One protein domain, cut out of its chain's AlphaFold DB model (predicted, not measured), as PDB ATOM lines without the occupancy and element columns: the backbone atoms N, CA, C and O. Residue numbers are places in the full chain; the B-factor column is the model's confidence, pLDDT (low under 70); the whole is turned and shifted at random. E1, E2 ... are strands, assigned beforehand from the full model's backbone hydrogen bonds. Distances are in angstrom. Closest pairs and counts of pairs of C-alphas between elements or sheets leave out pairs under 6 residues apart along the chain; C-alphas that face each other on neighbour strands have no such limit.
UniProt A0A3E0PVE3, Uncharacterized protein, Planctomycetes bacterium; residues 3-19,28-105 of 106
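Overview. This is residues 3 to 19 and 28 to 105 of the 106 residues of an uncharacterized protein of Planctomycetes bacterium (UniProt A0A3E0PVE3). The domain is a small closed barrel of five strands, E1, E5, E4, E3 and E6 round the ring, with a short sixth strand, E2, outside the ring and paired onto one end of E3. A long stretch with no named element, residues 3 to 19, runs outside the barrel and is tied to E6 by a short pairing at residues 11 to 12. The printed part has 95 residues, no named helix and six named strands, E1 to E6 in order along the chain; the sheet is mixed and the class is all strand, though under half of the residues, 42, are in named elements. The whole is compact, with a radius of gyration of the C-alphas of 12.7 A and spans of 38 by 27 by 25 A.

Along the chain. Residues 3 to 19 come first, then a cut. E1 is residues 28 to 33, 12.5 A long, and begins at C-alpha 28 (193.844, 307.088, 275.059). E2 is residues 45 to 48. E3, residues 57 to 66, is 21.8 A long and bends by 70 degrees at Arg 62. E4 is residues 71 to 75, 13.7 A, and E5 residues 78 to 83, 14.3 A. E6, residues 94 to 104, is the longest strand at 23.1 A, bends by 94 degrees at Glu 100 and ends at C-alpha 104 (192.054, 312.089, 274.859).

Arrangement. Round the ring, E1 is parallel to E5, at 41 degrees, with N 30 and O 81 3.0 A apart, within hydrogen-bond range. E5 and E4 are an antiparallel hairpin, with N 80 to O 73 at 2.8 A. E4 and E3 are another hairpin, with N 74 to O 62 at 2.8 A. E3 is antiparallel to E6, with N 59 to O 97 at 2.8 A. E6 and E1 close the barrel, antiparallel, with N 29 to O 103 at 2.8 A. The pairing of E6 is staggered: residues 94 to 99 pair with E3 and 99 to 104 with E1. E2 and E3 are a hairpin, with N 45 to O 60 at 2.8 A; E2 and E4 lie on one side of E3, E6 on the other side. E2 to E5 form a meander, each strand the antiparallel neighbour of the one before. E3 to E6 form a Greek key, a meander of three whose first strand is the antiparallel neighbour of the fourth. E1 and E3 are apart.

Size, cuts and confidence. The C-alphas of Lys 19 and Asp 88 are the two farthest apart, 39.7 A. Residues 20 to 27 are not printed, and C-alphas 19 and 28 are 16.4 A apart across the cut. The link from E1 to E2, 11 residues, is long. The mean pLDDT of the printed part is 94.3, and Lys 69 is the one printed residue under 70.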
ATOM      1  N   THR A   3     192.458 306.892 264.677       96.94
ATOM      2  CA  THR A   3     192.742 305.736 263.821       96.94
ATOM      3  C   THR A   3     194.240 305.576 263.591       96.94
ATOM      4  O   THR A   3     194.961 306.568 263.499       96.94
ATOM      5  N   ASP A   4     194.692 304.329 263.472       96.38
ATOM      6  CA  ASP A   4     196.034 303.954 263.004       96.38
ATOM      7  C   ASP A   4     196.038 303.539 261.510       96.38
ATOM      8  O   ASP A   4     197.035 303.031 261.000       96.38
ATOM      9  N   GLY A   5     194.915 303.728 260.804       95.88
ATOM     10  CA  GLY A   5     194.693 303.288 259.424       95.88
ATOM     11  C   GLY A   5     194.137 301.864 259.275       95.88
ATOM     12  O   GLY A   5     193.730 301.499 258.172       95.88
ATOM     13  N   VAL A   6     194.085 301.072 260.351       96.56
ATOM     14  CA  VAL A   6     193.542 299.697 260.369       96.56
ATOM     15  C   VAL A   6     192.398 299.565 261.376       96.56
ATOM     16  O   VAL A   6     191.361 298.974 261.081       96.56
ATOM     17  N   HIS A   7     192.587 300.136 262.556       96.62
ATOM     18  CA  HIS A   7     191.652 300.215 263.659       96.62
ATOM     19  C   HIS A   7     191.181 301.657 263.820       96.62
ATOM     20  O   HIS A   7     191.889 302.620 263.509       96.62
ATOM     21  N   GLU A   8     189.973 301.814 264.344       96.44
ATOM     22  CA  GLU A   8     189.408 303.122 264.628       96.44
ATOM     23  C   GLU A   8     188.526 303.086 265.870       96.44
ATOM     24  O   GLU A   8     187.890 302.078 266.193       96.44
ATOM     25  N   CYS A   9     188.474 304.215 266.569       96.50
ATOM     26  CA  CYS A   9     187.539 304.420 267.660       96.50
ATOM     27  C   CYS A   9     187.109 305.882 267.781       96.50
ATOM     28  O   CYS A   9     187.734 306.826 267.279       96.50
ATOM     29  N   ILE A  10     186.002 306.082 268.483       95.81
ATOM     30  CA  ILE A  10     185.549 307.392 268.917       95.81
ATOM     31  C   ILE A  10     186.181 307.650 270.281       95.81
ATOM     32  O   ILE A  10     185.918 306.918 271.230       95.81
ATOM     33  N   ALA A  11     186.997 308.701 270.356       95.50
ATOM     34  CA  ALA A  11     187.541 309.200 271.608       95.50
ATOM     35  C   ALA A  11     186.903 310.550 271.961       95.50
ATOM     36  O   ALA A  11     186.635 311.370 271.072       95.50
ATOM     37  N   PHE A  12     186.639 310.759 273.244       95.44
ATOM     38  CA  PHE A  12     186.110 311.992 273.803       95.44
ATOM     39  C   PHE A  12     187.251 312.942 274.180       95.44
ATOM     40  O   PHE A  12     188.322 312.508 274.580       95.44
ATOM     41  N   SER A  13     187.042 314.249 274.050       94.12
ATOM     42  CA  SER A  13     188.023 315.258 274.459       94.12
ATOM     43  C   SER A  13     187.300 316.549 274.821       94.12
ATOM     44  O   SER A  13     186.440 317.007 274.059       94.12
ATOM     45  N   HIS A  14     187.627 317.137 275.973       90.75
ATOM     46  CA  HIS A  14     187.058 318.416 276.385       90.75
ATOM     47  C   HIS A  14     188.047 319.274 277.202       90.75
ATOM     48  O   HIS A  14     188.443 318.849 278.285       90.75
ATOM     49  N   PRO A  15     188.372 320.503 276.747       91.69
ATOM     50  CA  PRO A  15     188.089 321.026 275.408       91.69
ATOM     51  C   PRO A  15     188.887 320.254 274.345       91.69
ATOM     52  O   PRO A  15     190.015 319.847 274.590       91.69
ATOM     53  N   CYS A  16     188.331 320.088 273.144       90.56
ATOM     54  CA  CYS A  16     189.084 319.507 272.032       90.56
ATOM     55  C   CYS A  16     189.842 320.617 271.292       90.56
ATOM     56  O   CYS A  16     189.232 321.422 270.584       90.56
ATOM     57  N   THR A  17     191.162 320.681 271.476       90.75
ATOM     58  CA  THR A  17     192.043 321.663 270.810       90.75
ATOM     59  C   THR A  17     192.817 321.071 269.628       90.75
ATOM     60  O   THR A  17     193.516 321.797 268.917       90.75
ATOM     61  N   LEU A  18     192.668 319.765 269.383       92.12
ATOM     62  CA  LEU A  18     193.315 319.057 268.283       92.12
ATOM     63  C   LEU A  18     192.695 319.417 266.930       92.12
ATOM     64  O   LEU A  18     191.484 319.601 266.787       92.12
ATOM     65  N   LYS A  19     193.546 319.467 265.903       94.44
ATOM     66  CA  LYS A  19     193.118 319.613 264.507       94.44
ATOM     67  C   LYS A  19     192.908 318.240 263.878       94.44
ATOM     68  O   LYS A  19     193.588 317.277 264.219       94.44
ATOM     69  N   LEU A  28     195.240 306.876 274.694       97.38
ATOM     70  CA  LEU A  28     193.844 307.088 275.059       97.38
ATOM     71  C   LEU A  28     193.598 306.577 276.476       97.38
ATOM     72  O   LEU A  28     194.000 305.468 276.820       97.38
ATOM     73  N   HIS A  29     192.865 307.338 277.271       97.06
ATOM     74  CA  HIS A  29     192.507 306.935 278.619       97.06
ATOM     75  C   HIS A  29     191.217 306.121 278.636       97.06
ATOM     76  O   HIS A  29     190.188 306.580 278.137       97.06
ATOM     77  N   ALA A  30     191.253 304.921 279.217       97.44
ATOM     78  CA  ALA A  30     190.064 304.099 279.415       97.44
ATOM     79  C   ALA A  30     189.288 304.552 280.657       97.44
ATOM     80  O   ALA A  30     189.671 304.247 281.786       97.44
ATOM     81  N   LEU A  31     188.165 305.237 280.444       96.25
ATOM     82  CA  LEU A  31     187.249 305.614 281.513       96.25
ATOM     83  C   LEU A  31     186.186 304.530 281.717       96.25
ATOM     84  O   LEU A  31     185.593 304.041 280.752       96.25
ATOM     85  N   ASP A  32     185.944 304.188 282.985       95.56
ATOM     86  CA  ASP A  32     184.947 303.203 283.418       95.56
ATOM     87  C   ASP A  32     185.082 301.875 282.656       95.56
ATOM     88  O   ASP A  32     184.187 301.399 281.954       95.56
ATOM     89  N   HIS A  33     186.270 301.274 282.764       96.00
ATOM     90  CA  HIS A  33     186.526 299.957 282.202       96.00
ATOM     91  C   HIS A  33     185.981 298.841 283.110       96.00
ATOM     92  O   HIS A  33     186.016 298.916 284.339       96.00
ATOM     93  N   GLY A  34     185.504 297.761 282.493       96.38
ATOM     94  CA  GLY A  34     185.120 296.537 283.191       96.38
ATOM     95  C   GLY A  34     186.331 295.728 283.657       96.38
ATOM     96  O   GLY A  34     187.486 296.110 283.463       96.38
ATOM     97  N   THR A  35     186.076 294.565 284.252       95.81
ATOM     98  CA  THR A  35     187.140 293.635 284.650       95.81
ATOM     99  C   THR A  35     187.975 293.212 283.443       95.81
ATOM    100  O   THR A  35     187.433 292.708 282.460       95.81
ATOM    101  N   VAL A  36     189.294 293.372 283.544       96.50
ATOM    102  CA  VAL A  36     190.242 292.894 282.535       96.50
ATOM    103  C   VAL A  36     190.511 291.409 282.749       96.50
ATOM    104  O   VAL A  36     190.811 290.981 283.864       96.50
ATOM    105  N   VAL A  37     190.424 290.618 281.682       96.25
ATOM    106  CA  VAL A  37     190.699 289.173 281.699       96.25
ATOM    107  C   VAL A  37     191.671 288.804 280.580       96.25
ATOM    108  O   VAL A  37     191.743 289.504 279.572       96.25
ATOM    109  N   ARG A  38     192.427 287.704 280.721       96.00
ATOM    110  CA  ARG A  38     193.186 287.152 279.582       96.00
ATOM    111  C   ARG A  38     192.210 286.756 278.476       96.00
ATOM    112  O   ARG A  38     191.227 286.071 278.751       96.00
ATOM    113  N   SER A  39     192.504 287.151 277.242       96.25
ATOM    114  CA  SER A  39     191.680 286.775 276.098       96.25
ATOM    115  C   SER A  39     192.106 285.414 275.552       96.25
ATOM    116  O   SER A  39     193.290 285.077 275.509       96.25
ATOM    117  N   SER A  40     191.120 284.636 275.111       92.19
ATOM    118  CA  SER A  40     191.352 283.453 274.272       92.19
ATOM    119  C   SER A  40     191.458 283.808 272.784       92.19
ATOM    120  O   SER A  40     191.906 282.984 271.987       92.19
ATOM    121  N   ASP A  41     191.078 285.034 272.409       86.38
ATOM    122  CA  ASP A  41     191.264 285.588 271.076       86.38
ATOM    123  C   ASP A  41     192.613 286.315 271.013       86.38
ATOM    124  O   ASP A  41     192.927 287.183 271.824       86.38
ATOM    125  N   HIS A  42     193.440 285.956 270.036       84.94
ATOM    126  CA  HIS A  42     194.743 286.588 269.832       84.94
ATOM    127  C   HIS A  42     194.692 287.756 268.839       84.94
ATOM    128  O   HIS A  42     195.732 288.360 268.558       84.94
ATOM    129  N   ARG A  43     193.514 288.060 268.280       92.81
ATOM    130  CA  ARG A  43     193.311 289.150 267.325       92.81
ATOM    131  C   ARG A  43     192.895 290.420 268.053       92.81
ATOM    132  O   ARG A  43     191.799 290.524 268.595       92.81
ATOM    133  N   GLU A  44     193.787 291.398 268.015       96.19
ATOM    134  CA  GLU A  44     193.546 292.733 268.553       96.19
ATOM    135  C   GLU A  44     192.339 293.377 267.844       96.19
ATOM    136  O   GLU A  44     192.187 293.263 266.626       96.19
ATOM    137  N   SER A  45     191.434 294.003 268.603       97.31
ATOM    138  CA  SER A  45     190.253 294.665 268.045       97.31
ATOM    139  C   SER A  45     189.635 295.702 268.986       97.31
ATOM    140  O   SER A  45     189.655 295.564 270.209       97.31
ATOM    141  N   LEU A  46     189.017 296.723 268.384       96.88
ATOM    142  CA  LEU A  46     188.130 297.686 269.038       96.88
ATOM    143  C   LEU A  46     186.728 297.515 268.456       96.88
ATOM    144  O   LEU A  46     186.442 297.955 267.345       96.88
ATOM    145  N   ARG A  47     185.842 296.837 269.188       96.62
ATOM    146  CA  ARG A  47     184.482 296.535 268.721       96.62
ATOM    147  C   ARG A  47     183.473 297.421 269.426       96.62
ATOM    148  O   ARG A  47     183.129 297.161 270.582       96.62
ATOM    149  N   GLN A  48     182.968 298.433 268.724       96.69
ATOM    150  CA  GLN A  48     181.942 299.325 269.261       96.69
ATOM    151  C   GLN A  48     180.694 298.531 269.682       96.69
ATOM    152  O   GLN A  48     180.136 297.754 268.907       96.69
ATOM    153  N   GLN A  49     180.241 298.744 270.914       96.19
ATOM    154  CA  GLN A  49     179.046 298.131 271.487       96.19
ATOM    155  C   GLN A  49     177.872 299.110 271.381       96.19
ATOM    156  O   GLN A  49     177.357 299.605 272.381       96.19
ATOM    157  N   SER A  50     177.431 299.398 270.153       88.88
ATOM    158  CA  SER A  50     176.440 300.451 269.854       88.88
ATOM    159  C   SER A  50     175.091 300.304 270.572       88.88
ATOM    160  O   SER A  50     174.375 301.286 270.735       88.88
ATOM    161  N   ARG A  51     174.750 299.096 271.044       92.50
ATOM    162  CA  ARG A  51     173.556 298.845 271.872       92.50
ATOM    163  C   ARG A  51     173.675 299.375 273.306       92.50
ATOM    164  O   ARG A  51     172.645 299.578 273.937       92.50
ATOM    165  N   LEU A  52     174.895 299.568 273.811       90.31
ATOM    166  CA  LEU A  52     175.186 300.112 275.144       90.31
ATOM    167  C   LEU A  52     175.457 301.622 275.090       90.31
ATOM    168  O   LEU A  52     175.118 302.349 276.015       90.31
ATOM    169  N   GLY A  53     176.010 302.102 273.974       90.00
ATOM    170  CA  GLY A  53     176.224 303.521 273.717       90.00
ATOM    171  C   GLY A  53     177.266 303.759 272.628       90.00
ATOM    172  O   GLY A  53     178.043 302.871 272.283       90.00
ATOM    173  N   TYR A  54     177.309 304.980 272.090       89.00
ATOM    174  CA  TYR A  54     178.251 305.344 271.020       89.00
ATOM    175  C   TYR A  54     179.723 305.288 271.447       89.00
ATOM    176  O   TYR A  54     180.590 305.065 270.608       89.00
ATOM    177  N   PHE A  55     180.010 305.481 272.731       95.06
ATOM    178  CA  PHE A  55     181.378 305.473 273.253       95.06
ATOM    179  C   PHE A  55     181.828 304.113 273.787       95.06
ATOM    180  O   PHE A  55     182.996 303.954 274.119       95.06
ATOM    181  N   ASN A  56     180.917 303.141 273.863       97.44
ATOM    182  CA  ASN A  56     181.192 301.864 274.504       97.44
ATOM    183  C   ASN A  56     181.939 300.939 273.541       97.44
ATOM    184  O   ASN A  56     181.511 300.751 272.398       97.44
ATOM    185  N   TYR A  57     183.006 300.300 274.015       98.12
ATOM    186  CA  TYR A  57     183.796 299.344 273.243       98.12
ATOM    187  C   TYR A  57     184.015 298.046 274.013       98.12
ATOM    188  O   TYR A  57     184.195 298.035 275.227       98.12
ATOM    189  N   TRP A  58     184.044 296.944 273.269       97.75
ATOM    190  CA  TRP A  58     184.740 295.735 273.679       97.75
ATOM    191  C   TRP A  58     186.135 295.769 273.071       97.75
ATOM    192  O   TRP A  58     186.277 295.857 271.847       97.75
ATOM    193  N   VAL A  59     187.144 295.706 273.925       98.06
ATOM    194  CA  VAL A  59     188.549 295.831 273.565       98.06
ATOM    195  C   VAL A  59     189.197 294.461 273.691       98.06
ATOM    196  O   VAL A  59     189.069 293.819 274.728       98.06
ATOM    197  N   VAL A  60     189.897 294.023 272.648       98.06
ATOM    198  CA  VAL A  60     190.861 292.916 272.705       98.06
ATOM    199  C   VAL A  60     192.212 293.523 272.367       98.06
ATOM    200  O   VAL A  60     192.389 294.043 271.268       98.06
ATOM    201  N   ALA A  61     193.146 293.522 273.308       97.69
ATOM    202  CA  ALA A  61     194.374 294.294 273.191       97.69
ATOM    203  C   ALA A  61     195.571 293.550 273.769       97.69
ATOM    204  O   ALA A  61     195.450 292.731 274.682       97.69
ATOM    205  N   ARG A  62     196.752 293.859 273.245       97.50
ATOM    206  CA  ARG A  62     198.006 293.299 273.739       97.50
ATOM    207  C   ARG A  62     198.584 294.172 274.832       97.50
ATOM    208  O   ARG A  62     198.665 295.383 274.665       97.50
ATOM    209  N   VAL A  63     199.049 293.565 275.912       96.94
ATOM    210  CA  VAL A  63     199.725 294.275 276.998       96.94
ATOM    211  C   VAL A  63     201.036 294.858 276.486       96.94
ATOM    212  O   VAL A  63     201.898 294.128 275.995       96.94
ATOM    213  N   ALA A  64     201.155 296.179 276.578       96.00
ATOM    214  CA  ALA A  64     202.320 296.937 276.140       96.00
ATOM    215  C   ALA A  64     203.263 297.244 277.308       96.00
ATOM    216  O   ALA A  64     204.474 297.178 277.131       96.00
ATOM    217  N   SER A  65     202.721 297.536 278.496       95.00
ATOM    218  CA  SER A  65     203.515 297.680 279.718       95.00
ATOM    219  C   SER A  65     202.727 297.310 280.971       95.00
ATOM    220  O   SER A  65     201.516 297.547 281.062       95.00
ATOM    221  N   VAL A  66     203.430 296.755 281.960       91.69
ATOM    222  CA  VAL A  66     202.873 296.428 283.280       91.69
ATOM    223  C   VAL A  66     203.515 297.325 284.338       91.69
ATOM    224  O   VAL A  66     204.726 297.295 284.542       91.69
ATOM    225  N   SER A  67     202.711 298.113 285.058       85.50
ATOM    226  CA  SER A  67     203.164 298.846 286.247       85.50
ATOM    227  C   SER A  67     202.426 298.371 287.500       85.50
ATOM    228  O   SER A  67     201.383 297.728 287.428       85.50
ATOM    229  N   LYS A  68     202.943 298.722 288.685       70.62
ATOM    230  CA  LYS A  68     202.378 298.289 289.978       70.62
ATOM    231  C   LYS A  68     200.937 298.750 290.244       70.62
ATOM    232  O   LYS A  68     200.332 298.245 291.184       70.62
ATOM    233  N   LYS A  69     200.427 299.746 289.514       67.69
ATOM    234  CA  LYS A  69     199.096 300.340 289.749       67.69
ATOM    235  C   LYS A  69     198.190 300.320 288.519       67.69
ATOM    236  O   LYS A  69     196.992 300.139 288.684       67.69
ATOM    237  N   CYS A  70     198.764 300.478 287.326       79.69
ATOM    238  CA  CYS A  70     198.042 300.496 286.052       79.69
ATOM    239  C   CYS A  70     198.856 299.791 284.957       79.69
ATOM    240  O   CYS A  70     200.079 299.683 285.060       79.69
ATOM    241  N   GLY A  71     198.205 299.349 283.893       90.31
ATOM    242  CA  GLY A  71     198.869 298.874 282.682       90.31
ATOM    243  C   GLY A  71     198.580 299.759 281.482       90.31
ATOM    244  O   GLY A  71     197.653 300.567 281.504       90.31
ATOM    245  N   THR A  72     199.357 299.559 280.423       96.00
ATOM    246  CA  THR A  72     198.984 300.024 279.084       96.00
ATOM    247  C   THR A  72     198.811 298.832 278.162       96.00
ATOM    248  O   THR A  72     199.521 297.824 278.263       96.00
ATOM    249  N   VAL A  73     197.853 298.941 277.252       97.38
ATOM    250  CA  VAL A  73     197.613 297.963 276.192       97.38
ATOM    251  C   VAL A  73     197.618 298.657 274.841       97.38
ATOM    252  O   VAL A  73     197.462 299.871 274.744       97.38
ATOM    253  N   ARG A  74     197.786 297.873 273.783       97.12
ATOM    254  CA  ARG A  74     197.746 298.341 272.404       97.12
ATOM    255  C   ARG A  74     196.777 297.527 271.559       97.12
ATOM    256  O   ARG A  74     196.687 296.304 271.710       97.12
ATOM    257  N   VAL A  75     196.104 298.215 270.649       97.56
ATOM    258  CA  VAL A  75     195.356 297.632 269.531       97.56
ATOM    259  C   VAL A  75     195.971 298.199 268.261       97.56
ATOM    260  O   VAL A  75     195.757 299.369 267.946       97.56
ATOM    261  N   GLY A  76     196.795 297.407 267.571       95.50
ATOM    262  CA  GLY A  76     197.613 297.929 266.480       95.50
ATOM    263  C   GLY A  76     198.495 299.096 266.943       95.50
ATOM    264  O   GLY A  76     199.319 298.939 267.848       95.50
ATOM    265  N   GLY A  77     198.324 300.257 266.311       95.81
ATOM    266  CA  GLY A  77     199.017 301.506 266.628       95.81
ATOM    267  C   GLY A  77     198.351 302.368 267.707       95.81
ATOM    268  O   GLY A  77     198.930 303.374 268.100       95.81
ATOM    269  N   ILE A  78     197.163 302.003 268.200       97.44
ATOM    270  CA  ILE A  78     196.444 302.767 269.230       97.44
ATOM    271  C   ILE A  78     196.844 302.249 270.614       97.44
ATOM    272  O   ILE A  78     196.663 301.065 270.910       97.44
ATOM    273  N   ILE A  79     197.360 303.132 271.471       97.06
ATOM    274  CA  ILE A  79     197.726 302.820 272.861       97.06
ATOM    275  C   ILE A  79     196.595 303.267 273.789       97.06
ATOM    276  O   ILE A  79     196.043 304.353 273.619       97.06
ATOM    277  N   ILE A  80     196.254 302.424 274.763       97.62
ATOM    278  CA  ILE A  80     195.224 302.680 275.770       97.62
ATOM    279  C   ILE A  80     195.835 302.504 277.164       97.62
ATOM    280  O   ILE A  80     196.485 301.489 277.437       97.62
ATOM    281  N   ASP A  81     195.616 303.476 278.044       96.31
ATOM    282  CA  ASP A  81     196.023 303.450 279.448       96.31
ATOM    283  C   ASP A  81     194.815 303.457 280.404       96.31
ATOM    284  O   ASP A  81     193.672 303.247 279.995       96.31
ATOM    285  N   GLY A  82     195.075 303.641 281.701       93.50
ATOM    286  CA  GLY A  82     194.015 303.767 282.707       93.50
ATOM    287  C   GLY A  82     193.394 302.441 283.134       93.50
ATOM    288  O   GLY A  82     192.459 302.439 283.924       93.50
ATOM    289  N   ILE A  83     193.932 301.316 282.658       94.56
ATOM    290  CA  ILE A  83     193.412 299.988 282.972       94.56
ATOM    291  C   ILE A  83     194.135 299.331 284.148       94.56
ATOM    292  O   ILE A  83     195.353 299.454 284.327       94.56
ATOM    293  N   ILE A  84     193.382 298.551 284.915       94.75
ATOM    294  CA  ILE A  84     193.912 297.680 285.965       94.75
ATOM    295  C   ILE A  84     194.116 296.280 285.383       94.75
ATOM    296  O   ILE A  84     193.151 295.575 285.085       94.75
ATOM    297  N   LEU A  85     195.377 295.876 285.222       94.44
ATOM    298  CA  LEU A  85     195.720 294.538 284.740       94.44
ATOM    299  C   LEU A  85     195.623 293.492 285.866       94.44
ATOM    300  O   LEU A  85     195.940 293.804 287.019       94.44
ATOM    301  N   PRO A  86     195.257 292.237 285.548       92.31
ATOM    302  CA  PRO A  86     195.404 291.122 286.478       92.31
ATOM    303  C   PRO A  86     196.869 290.936 286.887       92.31
ATOM    304  O   PRO A  86     197.777 291.095 286.073       92.31
ATOM    305  N   GLY A  87     197.108 290.577 288.150       91.12
ATOM    306  CA  GLY A  87     198.466 290.495 288.704       91.12
ATOM    307  C   GLY A  87     199.341 289.381 288.120       91.12
ATOM    308  O   GLY A  87     200.551 289.390 288.328       91.12
ATOM    309  N   ASP A  88     198.746 288.423 287.414       90.25
ATOM    310  CA  ASP A  88     199.426 287.315 286.750       90.25
ATOM    311  C   ASP A  88     199.623 287.540 285.241       90.25
ATOM    312  O   ASP A  88     200.118 286.643 284.559       90.25
ATOM    313  N   VAL A  89     199.252 288.709 284.709       92.88
ATOM    314  CA  VAL A  89     199.428 289.054 283.293       92.88
ATOM    315  C   VAL A  89     200.785 289.724 283.043       92.88
ATOM    316  O   VAL A  89     201.219 290.589 283.804       92.88
ATOM    317  N   ALA A  90     201.442 289.342 281.948       94.06
ATOM    318  CA  ALA A  90     202.737 289.851 281.509       94.06
ATOM    319  C   ALA A  90     202.656 290.650 280.195       94.06
ATOM    320  O   ALA A  90     201.689 290.569 279.435       94.06
ATOM    321  N   GLU A  91     203.710 291.418 279.904       96.00
ATOM    322  CA  GLU A  91     203.860 292.115 278.623       96.00
ATOM    323  C   GLU A  91     203.811 291.138 277.439       96.00
ATOM    324  O   GLU A  91     204.358 290.035 277.485       96.00
ATOM    325  N   GLY A  92     203.145 291.548 276.360       95.56
ATOM    326  CA  GLY A  92     202.959 290.738 275.158       95.56
ATOM    327  C   GLY A  92     201.758 289.785 275.193       95.56
ATOM    328  O   GLY A  92     201.317 289.369 274.113       95.56
ATOM    329  N   GLU A  93     201.194 289.483 276.366       95.75
ATOM    330  CA  GLU A  93     199.938 288.728 276.481       95.75
ATOM    331  C   GLU A  93     198.742 289.532 275.946       95.75
ATOM    332  O   GLU A  93     198.804 290.754 275.802       95.75
ATOM    333  N   VAL A  94     197.649 288.837 275.619       97.31
ATOM    334  CA  VAL A  94     196.420 289.457 275.105       97.31
ATOM    335  C   VAL A  94     195.345 289.422 276.181       97.31
ATOM    336  O   VAL A  94     195.091 288.385 276.795       97.31
ATOM    337  N   VAL A  95     194.710 290.565 276.396       97.19
ATOM    338  CA  VAL A  95     193.622 290.754 277.351       97.19
ATOM    339  C   VAL A  95     192.388 291.295 276.651       97.19
ATOM    340  O   VAL A  95     192.471 291.867 275.563       97.19
ATOM    341  N   GLU A  96     191.239 291.131 277.288       98.06
ATOM    342  CA  GLU A  96     189.986 291.708 276.833       98.06
ATOM    343  C   GLU A  96     189.177 292.308 277.977       98.06
ATOM    344  O   GLU A  96     189.277 291.878 279.130       98.06
ATOM    345  N   PHE A  97     188.423 293.354 277.649       97.75
ATOM    346  CA  PHE A  97     187.607 294.109 278.593       97.75
ATOM    347  C   PHE A  97     186.584 294.985 277.866       97.75
ATOM    348  O   PHE A  97     186.726 295.305 276.684       97.75
ATOM    349  N   SER A  98     185.552 295.408 278.591       97.88
ATOM    350  CA  SER A  98     184.667 296.492 278.163       97.88
ATOM    351  C   SER A  98     185.201 297.843 278.635       97.88
ATOM    352  O   SER A  98     185.792 297.931 279.707       97.88
ATOM    353  N   VAL A  99     184.937 298.904 277.881       97.94
ATOM    354  CA  VAL A  99     185.194 300.291 278.290       97.94
ATOM    355  C   VAL A  99     184.019 301.166 277.876       97.94
ATOM    356  O   VAL A  99     183.517 301.032 276.756       97.94
ATOM    357  N   GLU A 100     183.550 302.033 278.773       96.88
ATOM    358  CA  GLU A 100     182.414 302.914 278.480       96.88
ATOM    359  C   GLU A 100     182.806 304.111 277.618       96.88
ATOM    360  O   GLU A 100     182.000 304.556 276.791       96.88
ATOM    361  N   ARG A 101     184.028 304.630 277.800       96.44
ATOM    362  CA  ARG A 101     184.548 305.763 277.033       96.44
ATOM    363  C   ARG A 101     186.073 305.748 276.944       96.44
ATOM    364  O   ARG A 101     186.763 305.457 277.914       96.44
ATOM    365  N   LEU A 102     186.586 306.088 275.766       97.81
ATOM    366  CA  LEU A 102     188.001 306.380 275.556       97.81
ATOM    367  C   LEU A 102     188.178 307.893 275.481       97.81
ATOM    368  O   LEU A 102     187.481 308.540 274.698       97.81
ATOM    369  N   ASP A 103     189.111 308.442 276.246       97.12
ATOM    370  CA  ASP A 103     189.332 309.883 276.346       97.12
ATOM    371  C   ASP A 103     190.717 310.259 275.812       97.12
ATOM    372  O   ASP A 103     191.702 309.557 276.021       97.12
ATOM    373  N   ILE A 104     190.798 311.397 275.131       96.06
ATOM    374  CA  ILE A 104     192.054 312.089 274.859       96.06
ATOM    375  C   ILE A 104     192.277 313.038 276.032       96.06
ATOM    376  O   ILE A 104     191.537 314.019 276.181       96.06
ATOM    377  N   ILE A 105     193.282 312.740 276.850       89.00
ATOM    378  CA  ILE A 105     193.722 313.620 277.931       89.00
ATOM    379  C   ILE A 105     194.794 314.546 277.354       89.00
ATOM    380  O   ILE A 105     195.849 314.079 276.935       89.00
TER     381      ILE A 105